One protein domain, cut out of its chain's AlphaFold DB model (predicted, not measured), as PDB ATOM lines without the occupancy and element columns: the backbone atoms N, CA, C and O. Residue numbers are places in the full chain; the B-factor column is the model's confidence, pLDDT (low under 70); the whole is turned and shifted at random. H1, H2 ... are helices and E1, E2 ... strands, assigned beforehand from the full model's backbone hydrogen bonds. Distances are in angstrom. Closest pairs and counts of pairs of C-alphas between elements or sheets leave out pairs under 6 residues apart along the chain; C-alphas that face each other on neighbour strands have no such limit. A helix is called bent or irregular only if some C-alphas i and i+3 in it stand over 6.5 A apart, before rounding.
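This is residues 8 to 97 and 144 to 185 of the 357 residues of the protein "F-box domain-containing protein" of Fusarium floridanum (UniProt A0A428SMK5). What is the main picture? H3 packs on both H4 and H5, and these three helices make the core, with H2 crossing H4 and H6 folding back after H5 to lie near H4. E1 and H1 lie away from this core at one end of the long axis, and residues 21 to 48, with no named element, run past the core to the other end before turning back to H2. What is printed, and how large is it? The printed part has 132 residues, with one named strand and six named helices in the order E1, H1, H2, H3, H4, H5, H6; the class is mostly helix, though under half of the residues are in named elements. The whole is compact, with a radius of gyration of the C-alphas of 15.8 A, but elongated, spanning 57 by 33 by 25 A.

How do the first elements stand? E1, residues 8 to 10, pairs with no named strand and is apart from H1, residues 16 to 20, which touches no helix. What does H2 meet? H2, residues 49 to 56, touches H4, residues 72 to 88, with residues 77 to 81 of H4 alone; the closest C-alphas, of Arg 53 and Ile 81, are 6.3 A apart, and the tilt of 72 degrees is only just about perpendicular. How do the later helices stand? H3, residues 61 to 68, forms a helical hairpin with H4 at a shallow tilt of 27 degrees, opposite ways, the closest C-alphas being those of Ala 68 and Trp 75, 4.2 A apart. H3 also touches H5, residues 148 to 160, at a tilt of 38 degrees, only just steep, the same way, with the closest C-alphas, of Glu 62 and Ala 155, 5.4 A apart. H5 and H6, residues 167 to 174, form a hairpin but only just touch, with 3 pairs of C-alphas within 8 A, the closest those of Ile 153 and Glu 174 at 7.1 A. Are the helix backbones complete? Every O i to N i+4 pair is within hydrogen-bond range in H2, H3 and H5, against 11 of 13 in H4, 2 of 4 in H6 and 0 of 1 in H1, where 1 of 2 O i to N i+3 pairs is.

Where do the first and last elements lie? E1 begins at C-alpha 8, (125.476, 248.957, 323.599), and H6 ends at C-alpha 174, (156.716, 253.710, 324.976). Which helices are long? From first to last C-alpha H4 measures 24.4 A and H5 17.9 A. Is H6 even? H6 is irregular, with C-alphas 168 and 171 7.3 A apart.

Where is the cut? Residues 98 to 143 are not printed, and C-alphas 97 and 144 are 16.7 A apart. Which link is long? The link from H1 to H2, 28 residues, is long. Where is confidence low? The pLDDT is under 70 for residues 8 to 41, 89 to 95, 144 to 150 and 178 to 185.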
ATOM      1  N   ILE A   8     126.378 249.468 322.574       50.94
ATOM      2  CA  ILE A   8     125.476 248.957 323.599       50.94
ATOM      3  C   ILE A   8     126.348 248.239 324.623       50.94
ATOM      4  O   ILE A   8     127.159 247.400 324.239       50.94
ATOM      5  N   THR A   9     126.231 248.575 325.908       46.31
ATOM      6  CA  THR A   9     126.989 247.896 326.976       46.31
ATOM      7  C   THR A   9     126.056 247.035 327.818       46.31
ATOM      8  O   THR A   9     124.942 247.447 328.153       46.31
ATOM      9  N   CYS A  10     126.510 245.830 328.163       39.47
ATOM     10  CA  CYS A  10     125.893 245.005 329.193       39.47
ATOM     11  C   CYS A  10     126.696 245.188 330.487       39.47
ATOM     12  O   CYS A  10     127.925 245.247 330.439       39.47
ATOM     13  N   ARG A  11     126.015 245.230 331.641       41.88
ATOM     14  CA  ARG A  11     126.547 245.473 333.005       41.88
ATOM     15  C   ARG A  11     127.784 244.643 333.411       41.88
ATOM     16  O   ARG A  11     128.382 244.913 334.444       41.88
ATOM     17  N   TYR A  12     128.159 243.638 332.623       37.97
ATOM     18  CA  TYR A  12     129.220 242.675 332.906       37.97
ATOM     19  C   TYR A  12     130.538 242.915 332.147       37.97
ATOM     20  O   TYR A  12     131.473 242.136 332.323       37.97
ATOM     21  N   THR A  13     130.656 243.958 331.318       41.69
ATOM     22  CA  THR A  13     131.929 244.321 330.665       41.69
ATOM     23  C   THR A  13     132.640 245.426 331.450       41.69
ATOM     24  O   THR A  13     132.554 246.599 331.092       41.69
ATOM     25  N   PHE A  14     133.298 245.052 332.548       46.03
ATOM     26  CA  PHE A  14     134.213 245.934 333.285       46.03
ATOM     27  C   PHE A  14     135.491 246.196 332.455       46.03
ATOM     28  O   PHE A  14     135.863 245.354 331.637       46.03
ATOM     29  N   ASP A  15     136.122 247.362 332.640       50.16
ATOM     30  CA  ASP A  15     137.301 247.889 331.912       50.16
ATOM     31  C   ASP A  15     137.091 248.241 330.424       50.16
ATOM     32  O   ASP A  15     138.046 248.392 329.657       50.16
ATOM     33  N   ALA A  16     135.844 248.374 329.970       51.81
ATOM     34  CA  ALA A  16     135.562 248.649 328.563       51.81
ATOM     35  C   ALA A  16     135.672 250.146 328.198       51.81
ATOM     36  O   ALA A  16     135.823 250.482 327.018       51.81
ATOM     37  N   PHE A  17     135.629 251.051 329.187       60.09
ATOM     38  CA  PHE A  17     135.548 252.494 328.946       60.09
ATOM     39  C   PHE A  17     136.906 253.207 328.833       60.09
ATOM     40  O   PHE A  17     136.917 254.401 328.538       60.09
ATOM     41  N   ASP A  18     138.038 252.487 328.883       59.56
ATOM     42  CA  ASP A  18     139.335 252.976 328.362       59.56
ATOM     43  C   ASP A  18     139.194 253.498 326.911       59.56
ATOM     44  O   ASP A  18     139.913 254.397 326.471       59.56
ATOM     45  N   ARG A  19     138.203 252.981 326.170       62.69
ATOM     46  CA  ARG A  19     137.864 253.389 324.802       62.69
ATOM     47  C   ARG A  19     137.184 254.757 324.729       62.69
ATOM     48  O   ARG A  19     137.166 255.332 323.654       62.69
ATOM     49  N   LEU A  20     136.645 255.323 325.810       67.38
ATOM     50  CA  LEU A  20     136.099 256.691 325.779       67.38
ATOM     51  C   LEU A  20     137.169 257.760 325.583       67.38
ATOM     52  O   LEU A  20     136.845 258.908 325.280       67.38
ATOM     53  N   TYR A  21     138.433 257.397 325.775       69.00
ATOM     54  CA  TYR A  21     139.525 258.322 325.594       69.00
ATOM     55  C   TYR A  21     139.660 258.723 324.127       69.00
ATOM     56  O   TYR A  21     139.597 257.879 323.224       69.00
ATOM     57  N   ASN A  22     139.848 260.022 323.902       58.94
ATOM     58  CA  ASN A  22     140.052 260.576 322.576       58.94
ATOM     59  C   ASN A  22     141.565 260.737 322.309       58.94
ATOM     60  O   ASN A  22     142.189 261.655 322.849       58.94
ATOM     61  N   PRO A  23     142.190 259.878 321.485       54.09
ATOM     62  CA  PRO A  23     143.618 259.895 321.205       54.09
ATOM     63  C   PRO A  23     143.957 260.989 320.180       54.09
ATOM     64  O   PRO A  23     144.428 260.714 319.077       54.09
ATOM     65  N   VAL A  24     143.677 262.256 320.498       45.03
ATOM     66  CA  VAL A  24     143.910 263.362 319.548       45.03
ATOM     67  C   VAL A  24     145.375 263.798 319.530       45.03
ATOM     68  O   VAL A  24     145.843 264.307 318.516       45.03
ATOM     69  N   ASN A  25     146.138 263.545 320.596       47.00
ATOM     70  CA  ASN A  25     147.449 264.170 320.781       47.00
ATOM     71  C   ASN A  25     148.579 263.161 320.995       47.00
ATOM     72  O   ASN A  25     149.280 263.194 322.003       47.00
ATOM     73  N   LEU A  26     148.800 262.292 320.010       53.41
ATOM     74  CA  LEU A  26     150.078 261.591 319.911       53.41
ATOM     75  C   LEU A  26     151.173 262.622 319.561       53.41
ATOM     76  O   LEU A  26     151.035 263.389 318.608       53.41
ATOM     77  N   THR A  27     152.208 262.704 320.401       51.81
ATOM     78  CA  THR A  27     153.191 263.806 320.436       51.81
ATOM     79  C   THR A  27     154.081 263.903 319.189       51.81
ATOM     80  O   THR A  27     154.337 262.921 318.503       51.81
ATOM     81  N   ASP A  28     154.569 265.118 318.901       48.38
ATOM     82  CA  ASP A  28     155.410 265.425 317.738       48.38
ATOM     83  C   ASP A  28     156.869 264.930 317.906       48.38
ATOM     84  O   ASP A  28     157.530 265.153 318.926       48.38
ATOM     85  N   PHE A  29     157.387 264.263 316.869       54.00
ATOM     86  CA  PHE A  29     158.577 263.389 316.868       54.00
ATOM     87  C   PHE A  29     159.884 264.080 316.453       54.00
ATOM     88  O   PHE A  29     160.890 263.441 316.131       54.00
ATOM     89  N   THR A  30     159.903 265.408 316.425       49.12
ATOM     90  CA  THR A  30     160.996 266.175 315.805       49.12
ATOM     91  C   THR A  30     162.307 266.195 316.606       49.12
ATOM     92  O   THR A  30     163.314 266.720 316.119       49.12
ATOM     93  N   TRP A  31     162.349 265.613 317.810       54.97
ATOM     94  CA  TRP A  31     163.443 265.821 318.763       54.97
ATOM     95  C   TRP A  31     164.612 264.810 318.698       54.97
ATOM     96  O   TRP A  31     165.666 265.102 319.267       54.97
ATOM     97  N   GLU A  32     164.523 263.699 317.946       51.59
ATOM     98  CA  GLU A  32     165.575 262.650 317.936       51.59
ATOM     99  C   GLU A  32     166.252 262.339 316.589       51.59
ATOM    100  O   GLU A  32     167.367 261.807 316.570       51.59
ATOM    101  N   THR A  33     165.694 262.777 315.455       50.03
ATOM    102  CA  THR A  33     166.334 262.604 314.129       50.03
ATOM    103  C   THR A  33     167.724 263.248 314.034       50.03
ATOM    104  O   THR A  33     168.512 262.899 313.159       50.03
ATOM    105  N   ARG A  34     168.066 264.150 314.964       49.53
ATOM    106  CA  ARG A  34     169.346 264.874 315.003       49.53
ATOM    107  C   ARG A  34     170.526 264.073 315.565       49.53
ATOM    108  O   ARG A  34     171.653 264.542 315.437       49.53
ATOM    109  N   ARG A  35     170.308 262.914 316.203       52.16
ATOM    110  CA  ARG A  35     171.386 262.134 316.859       52.16
ATOM    111  C   ARG A  35     171.729 260.806 316.182       52.16
ATOM    112  O   ARG A  35     172.707 260.173 316.569       52.16
ATOM    113  N   CYS A  36     170.973 260.392 315.167       55.03
ATOM    114  CA  CYS A  36     171.239 259.146 314.453       55.03
ATOM    115  C   CYS A  36     172.366 259.327 313.423       55.03
ATOM    116  O   CYS A  36     172.328 260.235 312.591       55.03
ATOM    117  N   ASN A  37     173.366 258.445 313.454       54.91
ATOM    118  CA  ASN A  37     174.470 258.454 312.494       54.91
ATOM    119  C   ASN A  37     173.964 258.052 311.095       54.91
ATOM    120  O   ASN A  37     173.796 256.871 310.798       54.91
ATOM    121  N   LEU A  38     173.767 259.035 310.212       55.50
ATOM    122  CA  LEU A  38     173.303 258.838 308.827       55.50
ATOM    123  C   LEU A  38     174.226 257.931 307.983       55.50
ATOM    124  O   LEU A  38     173.818 257.426 306.942       55.50
ATOM    125  N   ALA A  39     175.468 257.710 308.426       54.38
ATOM    126  CA  ALA A  39     176.486 256.963 307.691       54.38
ATOM    127  C   ALA A  39     176.296 255.429 307.685       54.38
ATOM    128  O   ALA A  39     176.937 254.757 306.880       54.38
ATOM    129  N   MET A  40     175.432 254.860 308.536       62.56
ATOM    130  CA  MET A  40     175.223 253.401 308.633       62.56
ATOM    131  C   MET A  40     173.753 252.995 308.526       62.56
ATOM    132  O   MET A  40     173.303 252.096 309.229       62.56
ATOM    133  N   GLN A  41     173.005 253.633 307.624       69.69
ATOM    134  CA  GLN A  41     171.622 253.225 307.414       69.69
ATOM    135  C   GLN A  41     171.529 251.851 306.754       69.69
ATOM    136  O   GLN A  41     172.137 251.632 305.692       69.69
ATOM    137  N   SER A  42     170.735 250.965 307.352       79.56
ATOM    138  CA  SER A  42     170.390 249.672 306.759       79.56
ATOM    139  C   SER A  42     169.593 249.866 305.455       79.56
ATOM    140  O   SER A  42     169.017 250.935 305.227       79.56
ATOM    141  N   PRO A  43     169.531 248.864 304.559       83.69
ATOM    142  CA  PRO A  43     168.724 248.965 303.343       83.69
ATOM    143  C   PRO A  43     167.256 249.299 303.629       83.69
ATOM    144  O   PRO A  43     166.674 250.098 302.903       83.69
ATOM    145  N   LEU A  44     166.699 248.750 304.715       85.00
ATOM    146  CA  LEU A  44     165.320 248.993 305.143       85.00
ATOM    147  C   LEU A  44     165.113 250.446 305.600       85.00
ATOM    148  O   LEU A  44     164.105 251.066 305.282       85.00
ATOM    149  N   GLU A  45     166.103 251.033 306.273       84.69
ATOM    150  CA  GLU A  45     166.062 252.434 306.711       84.69
ATOM    151  C   GLU A  45     166.110 253.425 305.546       84.69
ATOM    152  O   GLU A  45     165.574 254.527 305.651       84.69
ATOM    153  N   ARG A  46     166.706 253.051 304.411       85.69
ATOM    154  CA  ARG A  46     166.784 253.919 303.222       85.69
ATOM    155  C   ARG A  46     165.491 253.967 302.419       85.69
ATOM    156  O   ARG A  46     165.362 254.822 301.546       85.69
ATOM    157  N   ILE A  47     164.546 253.073 302.702       87.25
ATOM    158  CA  ILE A  47     163.274 253.023 301.988       87.25
ATOM    159  C   ILE A  47     162.469 254.308 302.287       87.25
ATOM    160  O   ILE A  47     162.419 254.753 303.447       87.25
ATOM    161  N   PRO A  48     161.864 254.939 301.261       87.06
ATOM    162  CA  PRO A  48     160.900 256.022 301.450       87.06
ATOM    163  C   PRO A  48     159.743 255.583 302.351       87.06
ATOM    164  O   PRO A  48     159.319 254.428 302.307       87.06
ATOM    165  N   VAL A  49     159.226 256.489 303.181       82.81
ATOM    166  CA  VAL A  49     158.193 256.140 304.172       82.81
ATOM    167  C   VAL A  49     156.917 255.607 303.510       82.81
ATOM    168  O   VAL A  49     156.231 254.772 304.084       82.81
ATOM    169  N   GLU A  50     156.641 256.017 302.274       87.12
ATOM    170  CA  GLU A  50     155.495 255.585 301.479       87.12
ATOM    171  C   GLU A  50     155.578 254.105 301.106       87.12
ATOM    172  O   GLU A  50     154.603 253.378 301.257       87.12
ATOM    173  N   VAL A  51     156.758 253.647 300.681       90.12
ATOM    174  CA  VAL A  51     156.990 252.235 300.340       90.12
ATOM    175  C   VAL A  51     157.043 251.390 301.608       90.12
ATOM    176  O   VAL A  51     156.527 250.278 301.642       90.12
ATOM    177  N   LEU A  52     157.634 251.927 302.680       88.88
ATOM    178  CA  LEU A  52     157.631 251.259 303.978       88.88
ATOM    179  C   LEU A  52     156.196 251.075 304.495       88.88
ATOM    180  O   LEU A  52     155.877 250.004 304.995       88.88
ATOM    181  N   ARG A  53     155.320 252.071 304.315       87.94
ATOM    182  CA  ARG A  53     153.893 251.984 304.660       87.94
ATOM    183  C   ARG A  53     153.199 250.836 303.935       87.94
ATOM    184  O   ARG A  53     152.484 250.088 304.584       87.94
ATOM    185  N   GLU A  54     153.428 250.688 302.635       89.38
ATOM    186  CA  GLU A  54     152.810 249.627 301.826       89.38
ATOM    187  C   GLU A  54     153.299 248.225 302.221       89.38
ATOM    188  O   GLU A  54     152.528 247.274 302.236       89.38
ATOM    189  N   ILE A  55     154.567 248.089 302.621       89.69
ATOM    190  CA  ILE A  55     155.082 246.823 303.166       89.69
ATOM    191  C   ILE A  55     154.437 246.519 304.522       89.69
ATOM    192  O   ILE A  55     154.047 245.387 304.791       89.69
ATOM    193  N   LEU A  56     154.349 247.528 305.392       88.88
ATOM    194  CA  LEU A  56     153.848 247.367 306.755       88.88
ATOM    195  C   LEU A  56     152.330 247.188 306.825       88.88
ATOM    196  O   LEU A  56     151.860 246.570 307.775       88.88
ATOM    197  N   SER A  57     151.563 247.684 305.848       85.81
ATOM    198  CA  SER A  57     150.106 247.496 305.810       85.81
ATOM    199  C   SER A  57     149.685 246.037 305.648       85.81
ATOM    200  O   SER A  57     148.567 245.694 306.019       85.81
ATOM    201  N   GLU A  58     150.580 245.186 305.141       88.12
ATOM    202  CA  GLU A  58     150.375 243.739 305.016       88.12
ATOM    203  C   GLU A  58     150.757 242.963 306.291       88.12
ATOM    204  O   GLU A  58     150.584 241.746 306.348       88.12
ATOM    205  N   LEU A  59     151.300 243.643 307.309       87.50
ATOM    206  CA  LEU A  59     151.738 243.033 308.564       87.50
ATOM    207  C   LEU A  59     150.742 243.280 309.695       87.50
ATOM    208  O   LEU A  59     150.122 244.344 309.789       87.50
ATOM    209  N   GLU A  60     150.664 242.324 310.621       84.56
ATOM    210  CA  GLU A  60     149.964 242.524 311.887       84.56
ATOM    211  C   GLU A  60     150.666 243.586 312.743       84.56
ATOM    212  O   GLU A  60     151.868 243.837 312.618       84.56
ATOM    213  N   ILE A  61     149.917 244.217 313.650       79.62
ATOM    214  CA  ILE A  61     150.430 245.337 314.449       79.62
ATOM    215  C   ILE A  61     151.637 244.942 315.319       79.62
ATOM    216  O   ILE A  61     152.538 245.756 315.517       79.62
ATOM    217  N   GLU A  62     151.705 243.690 315.789       86.06
ATOM    218  CA  GLU A  62     152.862 243.175 316.535       86.06
ATOM    219  C   GLU A  62     154.137 243.165 315.675       86.06
ATOM    220  O   GLU A  62     155.201 243.594 316.131       86.06
ATOM    221  N   ASP A  63     154.025 242.739 314.416       88.62
ATOM    222  CA  ASP A  63     155.146 242.676 313.476       88.62
ATOM    223  C   ASP A  63     155.590 244.075 313.036       88.62
ATOM    224  O   ASP A  63     156.789 244.342 312.910       88.62
ATOM    225  N   GLN A  64     154.645 245.009 312.875       88.94
ATOM    226  CA  GLN A  64     154.969 246.416 312.622       88.94
ATOM    227  C   GLN A  64     155.813 247.004 313.765       88.94
ATOM    228  O   GLN A  64     156.821 247.671 313.512       88.94
ATOM    229  N   VAL A  65     155.460 246.707 315.022       88.94
ATOM    230  CA  VAL A  65     156.235 247.114 316.206       88.94
ATOM    231  C   VAL A  65     157.614 246.451 316.225       88.94
ATOM    232  O   VAL A  65     158.610 247.121 316.499       88.94
ATOM    233  N   ALA A  66     157.714 245.165 315.881       90.62
ATOM    234  CA  ALA A  66     158.999 244.472 315.803       90.62
ATOM    235  C   ALA A  66     159.948 245.118 314.772       90.62
ATOM    236  O   ALA A  66     161.131 245.327 315.062       90.62
ATOM    237  N   VAL A  67     159.434 245.501 313.597       90.75
ATOM    238  CA  VAL A  67     160.203 246.231 312.573       90.75
ATOM    239  C   VAL A  67     160.621 247.612 313.080       90.75
ATOM    240  O   VAL A  67     161.782 247.997 312.919       90.75
ATOM    241  N   ALA A  68     159.709 248.341 313.728       89.75
ATOM    242  CA  ALA A  68     159.999 249.650 314.312       89.75
ATOM    243  C   ALA A  68     161.171 249.582 315.309       89.75
ATOM    244  O   ALA A  68     162.007 250.479 315.352       89.75
ATOM    245  N   LEU A  69     161.262 248.496 316.078       90.62
ATOM    246  CA  LEU A  69     162.249 248.311 317.143       90.62
ATOM    247  C   LEU A  69     163.593 247.730 316.684       90.62
ATOM    248  O   LEU A  69     164.508 247.581 317.494       90.62
ATOM    249  N   CYS A  70     163.758 247.461 315.388       89.19
ATOM    250  CA  CYS A  70     165.046 247.056 314.825       89.19
ATOM    251  C   CYS A  70     166.093 248.184 314.875       89.19
ATOM    252  O   CYS A  70     167.292 247.907 314.939       89.19
ATOM    253  N   SER A  71     165.666 249.452 314.863       86.75
ATOM    254  CA  SER A  71     166.546 250.600 315.092       86.75
ATOM    255  C   SER A  71     165.764 251.853 315.484       86.75
ATOM    256  O   SER A  71     164.589 251.999 315.158       86.75
ATOM    257  N   GLN A  72     166.437 252.819 316.115       83.44
ATOM    258  CA  GLN A  72     165.839 254.128 316.428       83.44
ATOM    259  C   GLN A  72     165.350 254.864 315.169       83.44
ATOM    260  O   GLN A  72     164.381 255.616 315.216       83.44
ATOM    261  N   TYR A  73     166.006 254.652 314.024       82.81
ATOM    262  CA  TYR A  73     165.620 255.311 312.780       82.81
ATOM    263  C   TYR A  73     164.340 254.711 312.189       82.81
ATOM    264  O   TYR A  73     163.472 255.448 311.713       82.81
ATOM    265  N   LEU A  74     164.200 253.382 312.245       87.50
ATOM    266  CA  LEU A  74     162.958 252.707 311.868       87.50
ATOM    267  C   LEU A  74     161.829 253.086 312.815       87.50
ATOM    268  O   LEU A  74     160.744 253.376 312.329       87.50
ATOM    269  N   TRP A  75     162.094 253.194 314.118       87.06
ATOM    270  CA  TRP A  75     161.101 253.635 315.091       87.06
ATOM    271  C   TRP A  75     160.418 254.936 314.669       87.06
ATOM    272  O   TRP A  75     159.201 254.971 314.528       87.06
ATOM    273  N   VAL A  76     161.199 255.979 314.368       81.38
ATOM    274  CA  VAL A  76     160.668 257.295 313.972       81.38
ATOM    275  C   VAL A  76     159.813 257.220 312.703       81.38
ATOM    276  O   VAL A  76     158.792 257.896 312.601       81.38
ATOM    277  N   LYS A  77     160.206 256.401 311.721       82.44
ATOM    278  CA  LYS A  77     159.429 256.236 310.483       82.44
ATOM    279  C   LYS A  77     158.148 255.439 310.724       82.44
ATOM    280  O   LYS A  77     157.071 255.858 310.310       82.44
ATOM    281  N   VAL A  78     158.272 254.296 311.388       87.00
ATOM    282  CA  VAL A  78     157.199 253.314 311.542       87.00
ATOM    283  C   VAL A  78     156.161 253.758 312.564       87.00
ATOM    284  O   VAL A  78     154.978 253.529 312.342       87.00
ATOM    285  N   VAL A  79     156.549 254.470 313.622       81.94
ATOM    286  CA  VAL A  79     155.597 254.963 314.628       81.94
ATOM    287  C   VAL A  79     154.550 255.897 314.011       81.94
ATOM    288  O   VAL A  79     153.375 255.797 314.340       81.94
ATOM    289  N   SER A  80     154.936 256.718 313.027       78.25
ATOM    290  CA  SER A  80     153.992 257.574 312.294       78.25
ATOM    291  C   SER A  80     152.971 256.773 311.473       78.25
ATOM    292  O   SER A  80     151.807 257.157 311.384       78.25
ATOM    293  N   ILE A  81     153.388 255.626 310.927       81.56
ATOM    294  CA  ILE A  81     152.530 254.697 310.181       81.56
ATOM    295  C   ILE A  81     151.596 253.960 311.146       81.56
ATOM    296  O   ILE A  81     150.399 253.863 310.885       81.56
ATOM    297  N   ILE A  82     152.113 253.510 312.294       80.12
ATOM    298  CA  ILE A  82     151.316 252.924 313.380       80.12
ATOM    299  C   ILE A  82     150.250 253.928 313.840       80.12
ATOM    300  O   ILE A  82     149.087 253.565 313.979       80.12
ATOM    301  N   HIS A  83     150.598 255.205 314.009       76.25
ATOM    302  CA  HIS A  83     149.642 256.258 314.374       76.25
ATOM    303  C   HIS A  83     148.566 256.472 313.316       76.25
ATOM    304  O   HIS A  83     147.396 256.628 313.653       76.25
ATOM    305  N   GLU A  84     148.942 256.474 312.039       75.12
ATOM    306  CA  GLU A  84     147.999 256.566 310.923       75.12
ATOM    307  C   GLU A  84     147.040 255.364 310.900       75.12
ATOM    308  O   GLU A  84     145.831 255.541 310.721       75.12
ATOM    309  N   HIS A  85     147.552 254.159 311.160       75.06
ATOM    310  CA  HIS A  85     146.759 252.938 311.283       75.06
ATOM    311  C   HIS A  85     145.787 253.006 312.472       75.06
ATOM    312  O   HIS A  85     144.596 252.732 312.312       75.06
ATOM    313  N   LEU A  86     146.265 253.430 313.646       72.00
ATOM    314  CA  LEU A  86     145.443 253.619 314.844       72.00
ATOM    315  C   LEU A  86     144.354 254.673 314.617       72.00
ATOM    316  O   LEU A  86     143.196 254.442 314.955       72.00
ATOM    317  N   ARG A  87     144.693 255.798 313.976       70.56
ATOM    318  CA  ARG A  87     143.736 256.858 313.628       70.56
ATOM    319  C   ARG A  87     142.690 256.372 312.624       70.56
ATOM    320  O   ARG A  87     141.511 256.676 312.773       70.56
ATOM    321  N   SER A  88     143.092 255.594 311.624       70.75
ATOM    322  CA  SER A  88     142.170 255.047 310.616       70.75
ATOM    323  C   SER A  88     141.218 254.003 311.211       70.75
ATOM    324  O   SER A  88     140.054 253.924 310.821       70.75
ATOM    325  N   ASN A  89     141.682 253.251 312.211       66.81
ATOM    326  CA  ASN A  89     140.879 252.293 312.972       66.81
ATOM    327  C   ASN A  89     140.268 252.891 314.249       66.81
ATOM    328  O   ASN A  89     139.770 252.142 315.084       66.81
ATOM    329  N   HIS A  90     140.261 254.221 314.399       65.00
ATOM    330  CA  HIS A  90     139.828 254.896 315.623       65.00
ATOM    331  C   HIS A  90     138.430 254.468 316.080       65.00
ATOM    332  O   HIS A  90     138.250 254.130 317.237       65.00
ATOM    333  N   HIS A  91     137.464 254.394 315.168       59.94
ATOM    334  CA  HIS A  91     136.093 253.951 315.452       59.94
ATOM    335  C   HIS A  91     136.001 252.512 316.005       59.94
ATOM    336  O   HIS A  91     135.095 252.188 316.766       59.94
ATOM    337  N   LYS A  92     136.981 251.652 315.683       62.44
ATOM    338  CA  LYS A  92     137.119 250.290 316.227       62.44
ATOM    339  C   LYS A  92     137.962 250.230 317.491       62.44
ATOM    340  O   LYS A  92     138.152 249.147 318.031       62.44
ATOM    341  N   LEU A  93     138.543 251.328 317.951       60.53
ATOM    342  CA  LEU A  93     139.464 251.347 319.091       60.53
ATOM    343  C   LEU A  93     138.949 252.245 320.211       60.53
ATOM    344  O   LEU A  93     139.114 251.898 321.374       60.53
ATOM    345  N   SER A  94     138.261 253.323 319.856       66.75
ATOM    346  CA  SER A  94     137.713 254.340 320.735       66.75
ATOM    347  C   SER A  94     136.208 254.497 320.507       66.75
ATOM    348  O   SER A  94     135.702 254.404 319.389       66.75
ATOM    349  N   TRP A  95     135.495 254.731 321.599       68.44
ATOM    350  CA  TRP A  95     134.098 255.140 321.665       68.44
ATOM    351  C   TRP A  95     133.955 256.648 321.866       68.44
ATOM    352  O   TRP A  95     132.837 257.127 322.035       68.44
ATOM    353  N   ALA A  96     135.058 257.400 321.863       74.50
ATOM    354  CA  ALA A  96     135.020 258.850 321.948       74.50
ATOM    355  C   ALA A  96     134.135 259.427 320.832       74.50
ATOM    356  O   ALA A  96     134.371 259.206 319.643       74.50
ATOM    357  N   GLY A  97     133.103 260.165 321.230       74.00
ATOM    358  CA  GLY A  97     132.116 260.756 320.329       74.00
ATOM    359  C   GLY A  97     131.055 259.788 319.802       74.00
ATOM    360  O   GLY A  97     130.175 260.212 319.052       74.00
ATOM    361  N   ALA A 144     134.837 243.642 323.952       42.28
ATOM    362  CA  ALA A 144     135.653 244.735 323.457       42.28
ATOM    363  C   ALA A 144     136.997 244.126 323.035       42.28
ATOM    364  O   ALA A 144     137.603 243.437 323.865       42.28
ATOM    365  N   PRO A 145     137.394 244.220 321.749       42.50
ATOM    366  CA  PRO A 145     138.689 243.696 321.341       42.50
ATOM    367  C   PRO A 145     139.723 244.280 322.303       42.50
ATOM    368  O   PRO A 145     139.591 245.459 322.640       42.50
ATOM    369  N   ASP A 146     140.673 243.455 322.782       49.44
ATOM    370  CA  ASP A 146     141.775 243.908 323.654       49.44
ATOM    371  C   ASP A 146     142.255 245.225 323.045       49.44
ATOM    372  O   ASP A 146     142.649 245.185 321.871       49.44
ATOM    373  N   PRO A 147     142.050 246.385 323.714       53.81
ATOM    374  CA  PRO A 147     142.171 247.682 323.067       53.81
ATOM    375  C   PRO A 147     143.501 247.655 322.342       53.81
ATOM    376  O   PRO A 147     144.503 247.369 322.985       53.81
ATOM    377  N   GLY A 148     143.523 247.810 321.011       53.69
ATOM    378  CA  GLY A 148     144.690 247.439 320.188       53.69
ATOM    379  C   GLY A 148     146.012 248.058 320.664       53.69
ATOM    380  O   GLY A 148     147.093 247.571 320.355       53.69
ATOM    381  N   CYS A 149     145.916 249.088 321.500       57.72
ATOM    382  CA  CYS A 149     147.004 249.711 322.230       57.72
ATOM    383  C   CYS A 149     147.618 248.848 323.350       57.72
ATOM    384  O   CYS A 149     148.834 248.853 323.482       57.72
ATOM    385  N   ARG A 150     146.863 248.018 324.084       64.69
ATOM    386  CA  ARG A 150     147.415 246.999 325.001       64.69
ATOM    387  C   ARG A 150     148.220 245.939 324.248       64.69
ATOM    388  O   ARG A 150     149.288 245.551 324.720       64.69
ATOM    389  N   VAL A 151     147.765 245.519 323.064       71.31
ATOM    390  CA  VAL A 151     148.526 244.613 322.176       71.31
ATOM    391  C   VAL A 151     149.825 245.284 321.719       71.31
ATOM    392  O   VAL A 151     150.893 244.684 321.813       71.31
ATOM    393  N   LEU A 152     149.757 246.556 321.323       76.00
ATOM    394  CA  LEU A 152     150.903 247.382 320.928       76.00
ATOM    395  C   LEU A 152     151.933 247.572 322.045       76.00
ATOM    396  O   LEU A 152     153.116 247.323 321.822       76.00
ATOM    397  N   ILE A 153     151.505 247.966 323.246       77.81
ATOM    398  CA  ILE A 153     152.383 248.155 324.411       77.81
ATOM    399  C   ILE A 153     152.992 246.815 324.843       77.81
ATOM    400  O   ILE A 153     154.186 246.730 325.139       77.81
ATOM    401  N   ARG A 154     152.213 245.726 324.805       80.69
ATOM    402  CA  ARG A 154     152.724 244.376 325.079       80.69
ATOM    403  C   ARG A 154     153.771 243.957 324.044       80.69
ATOM    404  O   ARG A 154     154.823 243.448 324.432       80.69
ATOM    405  N   ALA A 155     153.514 244.186 322.756       85.25
ATOM    406  CA  ALA A 155     154.464 243.918 321.679       85.25
ATOM    407  C   ALA A 155     155.726 244.781 321.820       85.25
ATOM    408  O   ALA A 155     156.841 244.269 321.709       85.25
ATOM    409  N   PHE A 156     155.571 246.059 322.169       89.25
ATOM    410  CA  PHE A 156     156.683 246.964 322.429       89.25
ATOM    411  C   PHE A 156     157.598 246.399 323.514       89.25
ATOM    412  O   PHE A 156     158.774 246.150 323.257       89.25
ATOM    413  N   TRP A 157     157.055 246.072 324.688       88.62
ATOM    414  CA  TRP A 157     157.845 245.526 325.795       88.62
ATOM    415  C   TRP A 157     158.389 244.115 325.544       88.62
ATOM    416  O   TRP A 157     159.401 243.716 326.133       88.62
ATOM    417  N   LYS A 158     157.740 243.335 324.676       89.38
ATOM    418  CA  LYS A 158     158.235 242.033 324.205       89.38
ATOM    419  C   LYS A 158     159.496 242.191 323.351       89.38
ATOM    420  O   LYS A 158     160.426 241.407 323.524       89.38
ATOM    421  N   HIS A 159     159.548 243.198 322.480       89.38
ATOM    422  CA  HIS A 159     160.621 243.371 321.495       89.38
ATOM    423  C   HIS A 159     161.720 244.364 321.917       89.38
ATOM    424  O   HIS A 159     162.886 244.143 321.601       89.38
ATOM    425  N   ILE A 160     161.405 245.421 322.673       90.06
ATOM    426  CA  ILE A 160     162.377 246.462 323.056       90.06
ATOM    427  C   ILE A 160     163.501 245.896 323.934       90.06
ATOM    428  O   ILE A 160     164.663 246.257 323.761       90.06
ATOM    429  N   ARG A 161     163.181 244.929 324.806       85.50
ATOM    430  CA  ARG A 161     164.139 244.282 325.722       85.50
ATOM    431  C   ARG A 161     165.226 243.474 325.012       85.50
ATOM    432  O   ARG A 161     166.281 243.250 325.591       85.50
ATOM    433  N   SER A 162     164.968 243.014 323.788       85.38
ATOM    434  CA  SER A 162     165.944 242.306 322.951       85.38
ATOM    435  C   SER A 162     166.501 243.176 321.821       85.38
ATOM    436  O   SER A 162     167.303 242.697 321.018       85.38
ATOM    437  N   SER A 163     166.096 244.446 321.754       84.56
ATOM    438  CA  SER A 163     166.590 245.392 320.758       84.56
ATOM    439  C   SER A 163     167.996 245.893 321.108       84.56
ATOM    440  O   SER A 163     168.423 245.875 322.260       84.56
ATOM    441  N   GLY A 164     168.719 246.402 320.109       82.75
ATOM    442  CA  GLY A 164     169.982 247.119 320.327       82.75
ATOM    443  C   GLY A 164     169.800 248.565 320.813       82.75
ATOM    444  O   GLY A 164     170.746 249.351 320.742       82.75
ATOM    445  N   ILE A 165     168.588 248.956 321.220       84.19
ATOM    446  CA  ILE A 165     168.238 250.333 321.580       84.19
ATOM    447  C   ILE A 165     168.528 250.560 323.073       84.19
ATOM    448  O   ILE A 165     168.095 249.753 323.892       84.19
ATOM    449  N   PRO A 166     169.216 251.656 323.455       85.88
ATOM    450  CA  PRO A 166     169.543 251.934 324.851       85.88
ATOM    451  C   PRO A 166     168.314 252.014 325.766       85.88
ATOM    452  O   PRO A 166     167.360 252.727 325.451       85.88
ATOM    453  N   ASP A 167     168.402 251.386 326.940       85.25
ATOM    454  CA  ASP A 167     167.349 251.366 327.972       85.25
ATOM    455  C   ASP A 167     166.859 252.761 328.376       85.25
ATOM    456  O   ASP A 167     165.679 252.968 328.656       85.25
ATOM    457  N   SER A 168     167.746 253.760 328.334       83.25
ATOM    458  CA  SER A 168     167.413 255.158 328.632       83.25
ATOM    459  C   SER A 168     166.374 255.775 327.688       83.25
ATOM    460  O   SER A 168     165.834 256.839 327.994       83.25
ATOM    461  N   LEU A 169     166.099 255.137 326.548       82.19
ATOM    462  CA  LEU A 169     165.106 255.581 325.573       82.19
ATOM    463  C   LEU A 169     163.783 254.819 325.669       82.19
ATOM    464  O   LEU A 169     162.791 255.298 325.128       82.19
ATOM    465  N   HIS A 170     163.727 253.676 326.363       86.12
ATOM    466  CA  HIS A 170     162.570 252.772 326.310       86.12
ATOM    467  C   HIS A 170     161.280 253.449 326.781       86.12
ATOM    468  O   HIS A 170     160.307 253.452 326.039       86.12
ATOM    469  N   GLN A 171     161.292 254.110 327.943       79.31
ATOM    470  CA  GLN A 171     160.114 254.829 328.464       79.31
ATOM    471  C   GLN A 171     159.652 255.963 327.537       79.31
ATOM    472  O   GLN A 171     158.462 256.214 327.372       79.31
ATOM    473  N   ARG A 172     160.600 256.660 326.902       76.69
ATOM    474  CA  ARG A 172     160.282 257.739 325.956       76.69
ATOM    475  C   ARG A 172     159.645 257.186 324.690       76.69
ATOM    476  O   ARG A 172     158.669 257.751 324.216       76.69
ATOM    477  N   MET A 173     160.163 256.078 324.174       80.62
ATOM    478  CA  MET A 173     159.580 255.400 323.022       80.62
ATOM    479  C   MET A 173     158.205 254.813 323.355       80.62
ATOM    480  O   MET A 173     157.277 254.987 322.580       80.62
ATOM    481  N   GLU A 174     158.024 254.201 324.523       78.88
ATOM    482  CA  GLU A 174     156.716 253.710 324.976       78.88
ATOM    483  C   GLU A 174     155.661 254.823 324.986       78.88
ATOM    484  O   GLU A 174     154.579 254.644 324.428       78.88
ATOM    485  N   SER A 175     156.004 256.004 325.517       71.81
ATOM    486  CA  SER A 175     155.094 257.160 325.546       71.81
ATOM    487  C   SER A 175     154.637 257.623 324.155       71.81
ATOM    488  O   SER A 175     153.646 258.334 324.028       71.81
ATOM    489  N   CYS A 176     155.331 257.206 323.090       73.12
ATOM    490  CA  CYS A 176     154.915 257.471 321.720       73.12
ATOM    491  C   CYS A 176     153.817 256.526 321.223       73.12
ATOM    492  O   CYS A 176     153.159 256.848 320.240       73.12
ATOM    493  N   LEU A 177     153.651 255.349 321.825       70.88
ATOM    494  CA  LEU A 177     152.583 254.400 321.485       70.88
ATOM    495  C   LEU A 177     151.372 254.536 322.397       70.88
ATOM    496  O   LEU A 177     150.295 254.046 322.061       70.88
ATOM    497  N   ASP A 178     151.570 255.147 323.558       62.03
ATOM    498  CA  ASP A 178     150.556 255.201 324.582       62.03
ATOM    499  C   ASP A 178     149.466 256.214 324.219       62.03
ATOM    500  O   ASP A 178     149.588 257.412 324.461       62.03
ATOM    501  N   ILE A 179     148.370 255.717 323.647       54.47
ATOM    502  CA  ILE A 179     147.147 256.502 323.437       54.47
ATOM    503  C   ILE A 179     146.459 256.892 324.754       54.47
ATOM    504  O   ILE A 179     145.522 257.682 324.727       54.47
ATOM    505  N   HIS A 180     146.885 256.304 325.873       52.69
ATOM    506  CA  HIS A 180     146.332 256.469 327.207       52.69
ATOM    507  C   HIS A 180     147.363 257.068 328.170       52.69
ATOM    508  O   HIS A 180     147.156 256.946 329.380       52.69
ATOM    509  N   THR A 181     148.446 257.707 327.677       50.53
ATOM    510  CA  THR A 181     149.414 258.389 328.555       50.53
ATOM    511  C   THR A 181     148.679 259.550 329.202       50.53
ATOM    512  O   THR A 181     148.651 260.672 328.694       50.53
ATOM    513  N   ARG A 182     148.048 259.263 330.336       55.47
ATOM    514  CA  ARG A 182     147.371 260.260 331.136       55.47
ATOM    515  C   ARG A 182     148.435 261.224 331.594       55.47
ATOM    516  O   ARG A 182     149.354 260.858 332.332       55.47
ATOM    517  N   LYS A 183     148.344 262.463 331.125       53.91
ATOM    518  CA  LYS A 183     149.180 263.512 331.694       53.91
ATOM    519  C   LYS A 183     148.808 263.617 333.170       53.91
ATOM    520  O   LYS A 183     147.629 263.677 333.500       53.91
ATOM    521  N   ASN A 184     149.810 263.626 334.051       51.31
ATOM    522  CA  ASN A 184     149.600 263.903 335.471       51.31
ATOM    523  C   ASN A 184     148.751 265.179 335.604       51.31
ATOM    524  O   ASN A 184     149.220 266.260 335.242       51.31
ATOM    525  N   GLY A 185     147.507 265.053 336.068       59.34
ATOM    526  CA  GLY A 185     146.550 266.157 336.035       59.34
ATOM    527  C   GLY A 185     145.094 265.731 336.209       59.34
ATOM    528  O   GLY A 185     144.790 264.570 336.476       59.34
TER     529      GLY A 185